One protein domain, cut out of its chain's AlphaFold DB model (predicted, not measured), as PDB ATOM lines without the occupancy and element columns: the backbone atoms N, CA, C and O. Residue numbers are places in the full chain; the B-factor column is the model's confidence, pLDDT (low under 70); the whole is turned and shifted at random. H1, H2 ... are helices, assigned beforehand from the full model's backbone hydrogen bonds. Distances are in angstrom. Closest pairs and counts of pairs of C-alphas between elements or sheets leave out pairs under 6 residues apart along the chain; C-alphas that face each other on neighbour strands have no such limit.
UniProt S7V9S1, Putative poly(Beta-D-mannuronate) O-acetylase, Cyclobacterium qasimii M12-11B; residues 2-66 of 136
ATOM      1  N   LEU A   2      94.906 142.901  96.086       57.31
ATOM      2  CA  LEU A   2      94.617 142.883  94.633       57.31
ATOM      3  C   LEU A   2      95.841 143.131  93.727       57.31
ATOM      4  O   LEU A   2      95.765 142.890  92.529       57.31
ATOM      5  N   LEU A   3      96.971 143.572  94.291       62.84
ATOM      6  CA  LEU A   3      98.119 144.070  93.518       62.84
ATOM      7  C   LEU A   3      98.892 142.980  92.760       62.84
ATOM      8  O   LEU A   3      99.487 143.271  91.733       62.84
ATOM      9  N   PHE A   4      98.848 141.724  93.219       67.25
ATOM     10  CA  PHE A   4      99.638 140.642  92.617       67.25
ATOM     11  C   PHE A   4      98.834 139.588  91.850       67.25
ATOM     12  O   PHE A   4      99.442 138.639  91.373       67.25
ATOM     13  N   LYS A   5      97.500 139.715  91.727       56.38
ATOM     14  CA  LYS A   5      96.585 138.841  90.941       56.38
ATOM     15  C   LYS A   5      96.775 137.306  91.053       56.38
ATOM     16  O   LYS A   5      96.113 136.555  90.350       56.38
ATOM     17  N   LYS A   6      97.602 136.826  91.986       63.06
ATOM     18  CA  LYS A   6      98.065 135.434  92.115       63.06
ATOM     19  C   LYS A   6      97.067 134.518  92.832       63.06
ATOM     20  O   LYS A   6      97.258 133.310  92.873       63.06
ATOM     21  N   ASN A   7      95.992 135.089  93.381       61.88
ATOM     22  CA  ASN A   7      94.988 134.388  94.192       61.88
ATOM     23  C   ASN A   7      93.999 133.526  93.386       61.88
ATOM     24  O   ASN A   7      93.187 132.832  93.984       61.88
ATOM     25  N   ARG A   8      94.028 133.569  92.046       65.44
ATOM     26  CA  ARG A   8      93.089 132.825  91.180       65.44
ATOM     27  C   ARG A   8      93.747 131.746  90.318       65.44
ATOM     28  O   ARG A   8      93.102 131.201  89.434       65.44
ATOM     29  N   ASN A   9      95.009 131.415  90.582       64.12
ATOM     30  CA  ASN A   9      95.778 130.507  89.729       64.12
ATOM     31  C   ASN A   9      95.306 129.037  89.769       64.12
ATOM     32  O   ASN A   9      95.736 128.271  88.917       64.12
ATOM     33  N   ASN A  10      94.438 128.654  90.716       70.50
ATOM     34  CA  ASN A  10      93.914 127.287  90.876       70.50
ATOM     35  C   ASN A  10      92.373 127.226  90.791       70.50
ATOM     36  O   ASN A  10      91.766 126.350  91.395       70.50
ATOM     37  N   LEU A  11      91.727 128.201  90.140       76.00
ATOM     38  CA  LEU A  11      90.261 128.219  89.984       76.00
ATOM     39  C   LEU A  11      89.775 127.544  88.700       76.00
ATOM     40  O   LEU A  11      88.572 127.361  88.533       76.00
ATOM     41  N   ASN A  12      90.691 127.222  87.791       79.94
ATOM     42  CA  ASN A  12      90.341 126.542  86.557       79.94
ATOM     43  C   ASN A  12      90.054 125.067  86.836       79.94
ATOM     44  O   ASN A  12      90.573 124.480  87.789       79.94
ATOM     45  N   ILE A  13      89.223 124.487  85.979       83.50
ATOM     46  CA  ILE A  13      88.927 123.060  86.000       83.50
ATOM     47  C   ILE A  13      90.215 122.305  85.656       83.50
ATOM     48  O   ILE A  13      91.021 122.760  84.848       83.50
ATOM     49  N   ILE A  14      90.428 121.159  86.297       87.19
ATOM     50  CA  ILE A  14      91.573 120.298  85.989       87.19
ATOM     51  C   ILE A  14      91.424 119.770  84.558       87.19
ATOM     52  O   ILE A  14      90.348 119.281  84.191       87.19
ATOM     53  N   ALA A  15      92.520 119.801  83.793       85.94
ATOM     54  CA  ALA A  15      92.548 119.376  82.394       85.94
ATOM     55  C   ALA A  15      91.639 120.227  81.487       85.94
ATOM     56  O   ALA A  15      91.006 119.687  80.589       85.94
ATOM     57  N   ASP A  16      91.495 121.525  81.751       85.44
ATOM     58  CA  ASP A  16      90.626 122.418  80.970       85.44
ATOM     59  C   ASP A  16      90.944 122.372  79.461       85.44
ATOM     60  O   ASP A  16      92.059 122.690  79.046       85.44
ATOM     61  N   GLY A  17      89.977 121.952  78.639       84.75
ATOM     62  CA  GLY A  17      90.107 121.828  77.186       84.75
ATOM     63  C   GLY A  17      90.808 120.556  76.689       84.75
ATOM     64  O   GLY A  17      90.777 120.284  75.487       84.75
ATOM     65  N   ASP A  18      91.383 119.750  77.583       87.06
ATOM     66  CA  ASP A  18      92.096 118.507  77.273       87.06
ATOM     67  C   ASP A  18      91.352 117.280  77.823       87.06
ATOM     68  O   ASP A  18      90.426 117.388  78.611       87.06
ATOM     69  N   PHE A  19      91.696 116.055  77.420       85.50
ATOM     70  CA  PHE A  19      91.059 114.862  78.015       85.50
ATOM     71  C   PHE A  19      91.725 114.421  79.331       85.50
ATOM     72  O   PHE A  19      91.077 113.828  80.197       85.50
ATOM     73  N   LEU A  20      93.020 114.702  79.472       90.00
ATOM     74  CA  LEU A  20      93.850 114.308  80.604       90.00
ATOM     75  C   LEU A  20      94.517 115.540  81.214       90.00
ATOM     76  O   LEU A  20      94.854 116.464  80.477       90.00
ATOM     77  N   PRO A  21      94.739 115.547  82.538       90.00
ATOM     78  CA  PRO A  21      95.451 116.634  83.186       90.00
ATOM     79  C   PRO A  21      96.878 116.718  82.664       90.00
ATOM     80  O   PRO A  21      97.532 115.703  82.403       90.00
ATOM     81  N   SER A  22      97.398 117.939  82.595       92.19
ATOM     82  CA  SER A  22      98.827 118.143  82.421       92.19
ATOM     83  C   SER A  22      99.593 117.507  83.585       92.19
ATOM     84  O   SER A  22      99.091 117.407  84.710       92.19
ATOM     85  N   PHE A  23     100.853 117.130  83.355       93.06
ATOM     86  CA  PHE A  23     101.712 116.584  84.414       93.06
ATOM     87  C   PHE A  23     101.724 117.466  85.669       93.06
ATOM     88  O   PHE A  23     101.675 116.964  86.789       93.06
ATOM     89  N   LYS A  24     101.733 118.791  85.492       90.56
ATOM     90  CA  LYS A  24     101.722 119.746  86.601       90.56
ATOM     91  C   LYS A  24     100.438 119.660  87.428       90.56
ATOM     92  O   LYS A  24     100.518 119.653  88.654       90.56
ATOM     93  N   GLU A  25      99.275 119.615  86.783       90.56
ATOM     94  CA  GLU A  25      97.987 119.496  87.478       90.56
ATOM     95  C   GLU A  25      97.873 118.152  88.187       90.56
ATOM     96  O   GLU A  25      97.516 118.111  89.361       90.56
ATOM     97  N   PHE A  26      98.249 117.067  87.507       92.56
ATOM     98  CA  PHE A  26      98.226 115.721  88.067       92.56
ATOM     99  C   PHE A  26      99.048 115.625  89.359       92.56
ATOM    100  O   PHE A  26      98.524 115.229  90.402       92.56
ATOM    101  N   PHE A  27     100.313 116.061  89.329       94.25
ATOM    102  CA  PHE A  27     101.151 116.072  90.530       94.25
ATOM    103  C   PHE A  27     100.652 117.066  91.581       94.25
ATOM    104  O   PHE A  27     100.717 116.765  92.770       94.25
ATOM    105  N   GLY A  28     100.112 118.220  91.177       93.19
ATOM    106  CA  GLY A  28      99.521 119.188  92.103       93.19
ATOM    107  C   GLY A  28      98.354 118.601  92.902       93.19
ATOM    108  O   GLY A  28      98.303 118.754  94.126       93.19
ATOM    109  N   VAL A  29      97.458 117.873  92.229       92.81
ATOM    110  CA  VAL A  29      96.334 117.164  92.857       92.81
ATOM    111  C   VAL A  29      96.846 116.067  93.784       92.81
ATOM    112  O   VAL A  29      96.456 116.041  94.949       92.81
ATOM    113  N   ILE A  30      97.754 115.208  93.309       95.56
ATOM    114  CA  ILE A  30      98.304 114.104  94.108       95.56
ATOM    115  C   ILE A  30      98.991 114.615  95.369       95.56
ATOM    116  O   ILE A  30      98.734 114.089  96.449       95.56
ATOM    117  N   ILE A  31      99.843 115.634  95.256       95.94
ATOM    118  CA  ILE A  31     100.562 116.195  96.403       95.94
ATOM    119  C   ILE A  31      99.569 116.778  97.404       95.94
ATOM    120  O   ILE A  31      99.645 116.453  98.586       95.94
ATOM    121  N   THR A  32      98.617 117.595  96.944       94.56
ATOM    122  CA  THR A  32      97.640 118.232  97.837       94.56
ATOM    123  C   THR A  32      96.789 117.183  98.542       94.56
ATOM    124  O   THR A  32      96.697 117.197  99.765       94.56
ATOM    125  N   PHE A  33      96.239 116.226  97.791       95.56
ATOM    126  CA  PHE A  33      95.434 115.139  98.336       95.56
ATOM    127  C   PHE A  33      96.221 114.306  99.352       95.56
ATOM    128  O   PHE A  33      95.745 114.100 100.465       95.56
ATOM    129  N   THR A  34      97.445 113.895  99.003       95.88
ATOM    130  CA  THR A  34      98.314 113.095  99.879       95.88
ATOM    131  C   THR A  34      98.634 113.850 101.164       95.88
ATOM    132  O   THR A  34      98.449 113.312 102.250       95.88
ATOM    133  N   LEU A  35      99.046 115.117 101.071       96.00
ATOM    134  CA  LEU A  35      99.319 115.946 102.246       96.00
ATOM    135  C   LEU A  35      98.081 116.095 103.130       96.00
ATOM    136  O   LEU A  35      98.186 115.963 104.348       96.00
ATOM    137  N   THR A  36      96.908 116.333 102.537       96.31
ATOM    138  CA  THR A  36      95.657 116.475 103.286       96.31
ATOM    139  C   THR A  36      95.273 115.184 104.008       96.31
ATOM    140  O   THR A  36      94.990 115.237 105.204       96.31
ATOM    141  N   VAL A  37      95.289 114.026 103.338       95.44
ATOM    142  CA  VAL A  37      94.900 112.761 103.988       95.44
ATOM    143  C   VAL A  37      95.927 112.311 105.027       95.44
ATOM    144  O   VAL A  37      95.529 111.868 106.101       95.44
ATOM    145  N   PHE A  38      97.231 112.504 104.784       95.75
ATOM    146  CA  PHE A  38      98.270 112.203 105.777       95.75
ATOM    147  C   PHE A  38      98.177 113.124 106.993       95.75
ATOM    148  O   PHE A  38      98.295 112.652 108.122       95.75
ATOM    149  N   ALA A  39      97.909 114.417 106.794       95.75
ATOM    150  CA  ALA A  39      97.658 115.333 107.902       95.75
ATOM    151  C   ALA A  39      96.445 114.883 108.732       95.75
ATOM    152  O   ALA A  39      96.504 114.900 109.960       95.75
ATOM    153  N   TRP A  40      95.373 114.417 108.080       95.94
ATOM    154  CA  TRP A  40      94.177 113.929 108.770       95.94
ATOM    155  C   TRP A  40      94.471 112.739 109.694       95.94
ATOM    156  O   TRP A  40      93.906 112.672 110.784       95.94
ATOM    157  N   ILE A  41      95.393 111.837 109.330       96.12
ATOM    158  CA  ILE A  41      95.778 110.693 110.182       96.12
ATOM    159  C   ILE A  41      96.202 111.170 111.579       96.12
ATOM    160  O   ILE A  41      95.727 110.630 112.576       96.12
ATOM    161  N   PHE A  42      97.017 112.225 111.668       95.44
ATOM    162  CA  PHE A  42      97.469 112.770 112.954       95.44
ATOM    163  C   PHE A  42      96.343 113.410 113.772       95.44
ATOM    164  O   PHE A  42      96.390 113.361 114.996       95.44
ATOM    165  N   PHE A  43      95.324 113.977 113.120       95.31
ATOM    166  CA  PHE A  43      94.161 114.548 113.812       95.31
ATOM    167  C   PHE A  43      93.161 113.492 114.293       95.31
ATOM    168  O   PHE A  43      92.383 113.763 115.206       95.31
ATOM    169  N   ARG A  44      93.140 112.309 113.668       94.06
ATOM    170  CA  ARG A  44      92.199 111.224 113.990       94.06
ATOM    171  C   ARG A  44      92.792 110.172 114.931       94.06
ATOM    172  O   ARG A  44      92.028 109.500 115.616       94.06
ATOM    173  N   ALA A  45      94.111 109.997 114.939       96.25
ATOM    174  CA  ALA A  45      94.786 109.008 115.771       96.25
ATOM    175  C   ALA A  45      94.752 109.380 117.263       96.25
ATOM    176  O   ALA A  45      94.860 110.547 117.625       96.25
ATOM    177  N   GLU A  46      94.681 108.371 118.135       96.00
ATOM    178  CA  GLU A  46      94.671 108.566 119.593       96.00
ATOM    179  C   GLU A  46      95.984 109.160 120.129       96.00
ATOM    180  O   GLU A  46      95.996 109.856 121.142       96.00
ATOM    181  N   ASN A  47      97.108 108.872 119.463       96.38
ATOM    182  CA  ASN A  47      98.435 109.379 119.803       96.38
ATOM    183  C   ASN A  47      99.408 109.260 118.610       96.38
ATOM    184  O   ASN A  47      99.097 108.665 117.575       96.38
ATOM    185  N   ILE A  48     100.618 109.810 118.769       95.88
ATOM    186  CA  ILE A  48     101.652 109.836 117.719       95.88
ATOM    187  C   ILE A  48     102.115 108.423 117.335       95.88
ATOM    188  O   ILE A  48     102.336 108.152 116.157       95.88
ATOM    189  N   SER A  49     102.241 107.511 118.305       96.75
ATOM    190  CA  SER A  49     102.660 106.131 118.030       96.75
ATOM    191  C   SER A  49     101.627 105.403 117.166       96.75
ATOM    192  O   SER A  49     102.000 104.769 116.179       96.75
ATOM    193  N   HIS A  50     100.340 105.581 117.469       96.06
ATOM    194  CA  HIS A  50      99.233 105.061 116.673       96.06
ATOM    195  C   HIS A  50      99.236 105.634 115.245       96.06
ATOM    196  O   HIS A  50      99.120 104.879 114.283       96.06
ATOM    197  N   ALA A  51      99.453 106.947 115.084       96.50
ATOM    198  CA  ALA A  51      99.539 107.582 113.764       96.50
ATOM    199  C   ALA A  51     100.679 107.010 112.899       96.50
ATOM    200  O   ALA A  51     100.473 106.709 111.725       96.50
ATOM    201  N   ILE A  52     101.874 106.826 113.476       95.56
ATOM    202  CA  ILE A  52     103.033 106.264 112.761       95.56
ATOM    203  C   ILE A  52     102.788 104.795 112.390       95.56
ATOM    204  O   ILE A  52     103.091 104.406 111.263       95.56
ATOM    205  N   SER A  53     102.209 104.000 113.298       94.75
ATOM    206  CA  SER A  53     101.839 102.605 113.011       94.75
ATOM    207  C   SER A  53     100.868 102.521 111.834       94.75
ATOM    208  O   SER A  53     101.099 101.758 110.899       94.75
ATOM    209  N   TYR A  54      99.839 103.373 111.830       93.81
ATOM    210  CA  TYR A  54      98.854 103.442 110.753       93.81
ATOM    211  C   TYR A  54      99.500 103.796 109.404       93.81
ATOM    212  O   TYR A  54      99.215 103.165 108.391       93.81
ATOM    213  N   ILE A  55     100.427 104.763 109.381       94.62
ATOM    214  CA  ILE A  55     101.186 105.098 108.166       94.62
ATOM    215  C   ILE A  55     102.033 103.908 107.695       94.62
ATOM    216  O   ILE A  55     102.099 103.654 106.495       94.62
ATOM    217  N   GLY A  56     102.657 103.161 108.609       92.62
ATOM    218  CA  GLY A  56     103.411 101.951 108.271       92.62
ATOM    219  C   GLY A  56     102.546 100.880 107.602       92.62
ATOM    220  O   GLY A  56     102.961 100.287 106.606       92.62
ATOM    221  N   GLU A  57     101.317 100.683 108.084       91.50
ATOM    222  CA  GLU A  57     100.358  99.740 107.494       91.50
ATOM    223  C   GLU A  57      99.918 100.132 106.074       91.50
ATOM    224  O   GLU A  57      99.698  99.246 105.248       91.50
ATOM    225  N   ILE A  58      99.877 101.431 105.739       91.19
ATOM    226  CA  ILE A  58      99.572 101.922 104.376       91.19
ATOM    227  C   ILE A  58     100.603 101.435 103.337       91.19
ATOM    228  O   ILE A  58     100.305 101.375 102.146       91.19
ATOM    229  N   PHE A  59     101.812 101.060 103.755       90.00
ATOM    230  CA  PHE A  59     102.841 100.505 102.865       90.00
ATOM    231  C   PHE A  59     103.002  98.987 103.012       90.00
ATOM    232  O   PHE A  59     103.932  98.401 102.457       90.00
ATOM    233  N   SER A  60     102.096  98.335 103.743       90.38
ATOM    234  CA  SER A  60     102.114  96.888 103.914       90.38
ATOM    235  C   SER A  60     101.761  96.166 102.605       90.38
ATOM    236  O   SER A  60     100.797  96.539 101.927       90.38
ATOM    237  N   PRO A  61     102.451  95.060 102.267       86.19
ATOM    238  CA  PRO A  61     102.107  94.230 101.113       86.19
ATOM    239  C   PRO A  61     100.712  93.591 101.216       86.19
ATOM    240  O   PRO A  61     100.178  93.139 100.203       86.19
ATOM    241  N   SER A  62     100.082  93.591 102.400       84.94
ATOM    242  CA  SER A  62      98.687  93.159 102.564       84.94
ATOM    243  C   SER A  62      97.708  93.976 101.716       84.94
ATOM    244  O   SER A  62      96.682  93.438 101.308       84.94
ATOM    245  N   LEU A  63      98.030  95.224 101.364       80.25
ATOM    246  CA  LEU A  63      97.199  96.047 100.475       80.25
ATOM    247  C   LEU A  63      97.172  95.556  99.027       80.25
ATOM    248  O   LEU A  63      96.239  95.871  98.293       80.25
ATOM    249  N   LEU A  64      98.175  94.777  98.614       84.88
ATOM    250  CA  LEU A  64      98.199  94.140  97.297       84.88
ATOM    251  C   LEU A  64      97.444  92.803  97.289       84.88
ATOM    252  O   LEU A  64      97.245  92.218  96.225       84.88
ATOM    253  N   SER A  65      97.019  92.307  98.456       86.06
ATOM    254  CA  SER A  65      96.179  91.115  98.530       86.06
ATOM    255  C   SER A  65      94.743  91.457  98.136       86.06
ATOM    256  O   SER A  65      94.201  92.483  98.538       86.06
ATOM    257  N   ILE A  66      94.119  90.602  97.320       80.88
ATOM    258  CA  ILE A  66      92.727  90.795  96.909       80.88
ATOM    259  C   ILE A  66      91.837  90.481  98.118       80.88
ATOM    260  O   ILE A  66      91.806  89.323  98.553       80.88
TER     261      ILE A  66
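AT A GLANCE: This is residues 2 to 66 of the 136 residues of the protein "Putative poly(Beta-D-mannuronate) O-acetylase" of Cyclobacterium qasimii M12-11B (UniProt S7V9S1). One long helix, H1, makes a slanting bar, and the shorter H2 folds back from its last turns as the second arm of an open V. Before H1 runs a long stretch with no named element, residues 2 to 22, and beyond H2 comes the very short H3; residues 2 to 9 and 56 to 66 stick out. The printed part has 65 residues with three named helices in the order H1, H2, H3 and no named strand, in the class all helix. The whole is extended, with a radius of gyration of the C-alphas of 17.4 A, and its flat outline spans 45 by 34 by 13 A.

IN THESE COORDINATES: Find C-alpha 23 at (101.712, 116.584, 84.414); from there H1, residues 23 to 44, runs 31.5 A to C-alpha 44 at (92.199, 111.224, 113.990). H2, residues 48 to 58, covers 15.7 A from first to last C-alpha. H3, residues 61 to 64, ends at C-alpha 64 at (98.199, 94.140, 97.297).

HOW THE PARTS SIT: Look at residues 41 to 42, the part of H1 that alone touches H2; the closest C-alphas, those of Phe 42 and Ala 51, are 5.6 A apart. H1 and H2 form a helical hairpin, running opposite ways at a steep tilt of 43 degrees. H2 and H3 meet only through their link, and H1 and H3 are apart. In H2 every O i to N i+4 pair is within hydrogen-bond range, in H1 17 of 18 are, and H3 is too short for such a pair.

THE WHOLE: The two C-alphas farthest apart, those of Leu 3 and Ile 66, are 53.7 A apart. The printed part has no cut, and the links H1 to H2 and H2 to H3 are tight. Look in the B-factor column for a mean pLDDT of the printed part of 87.5; residues 2 to 9 are under 70.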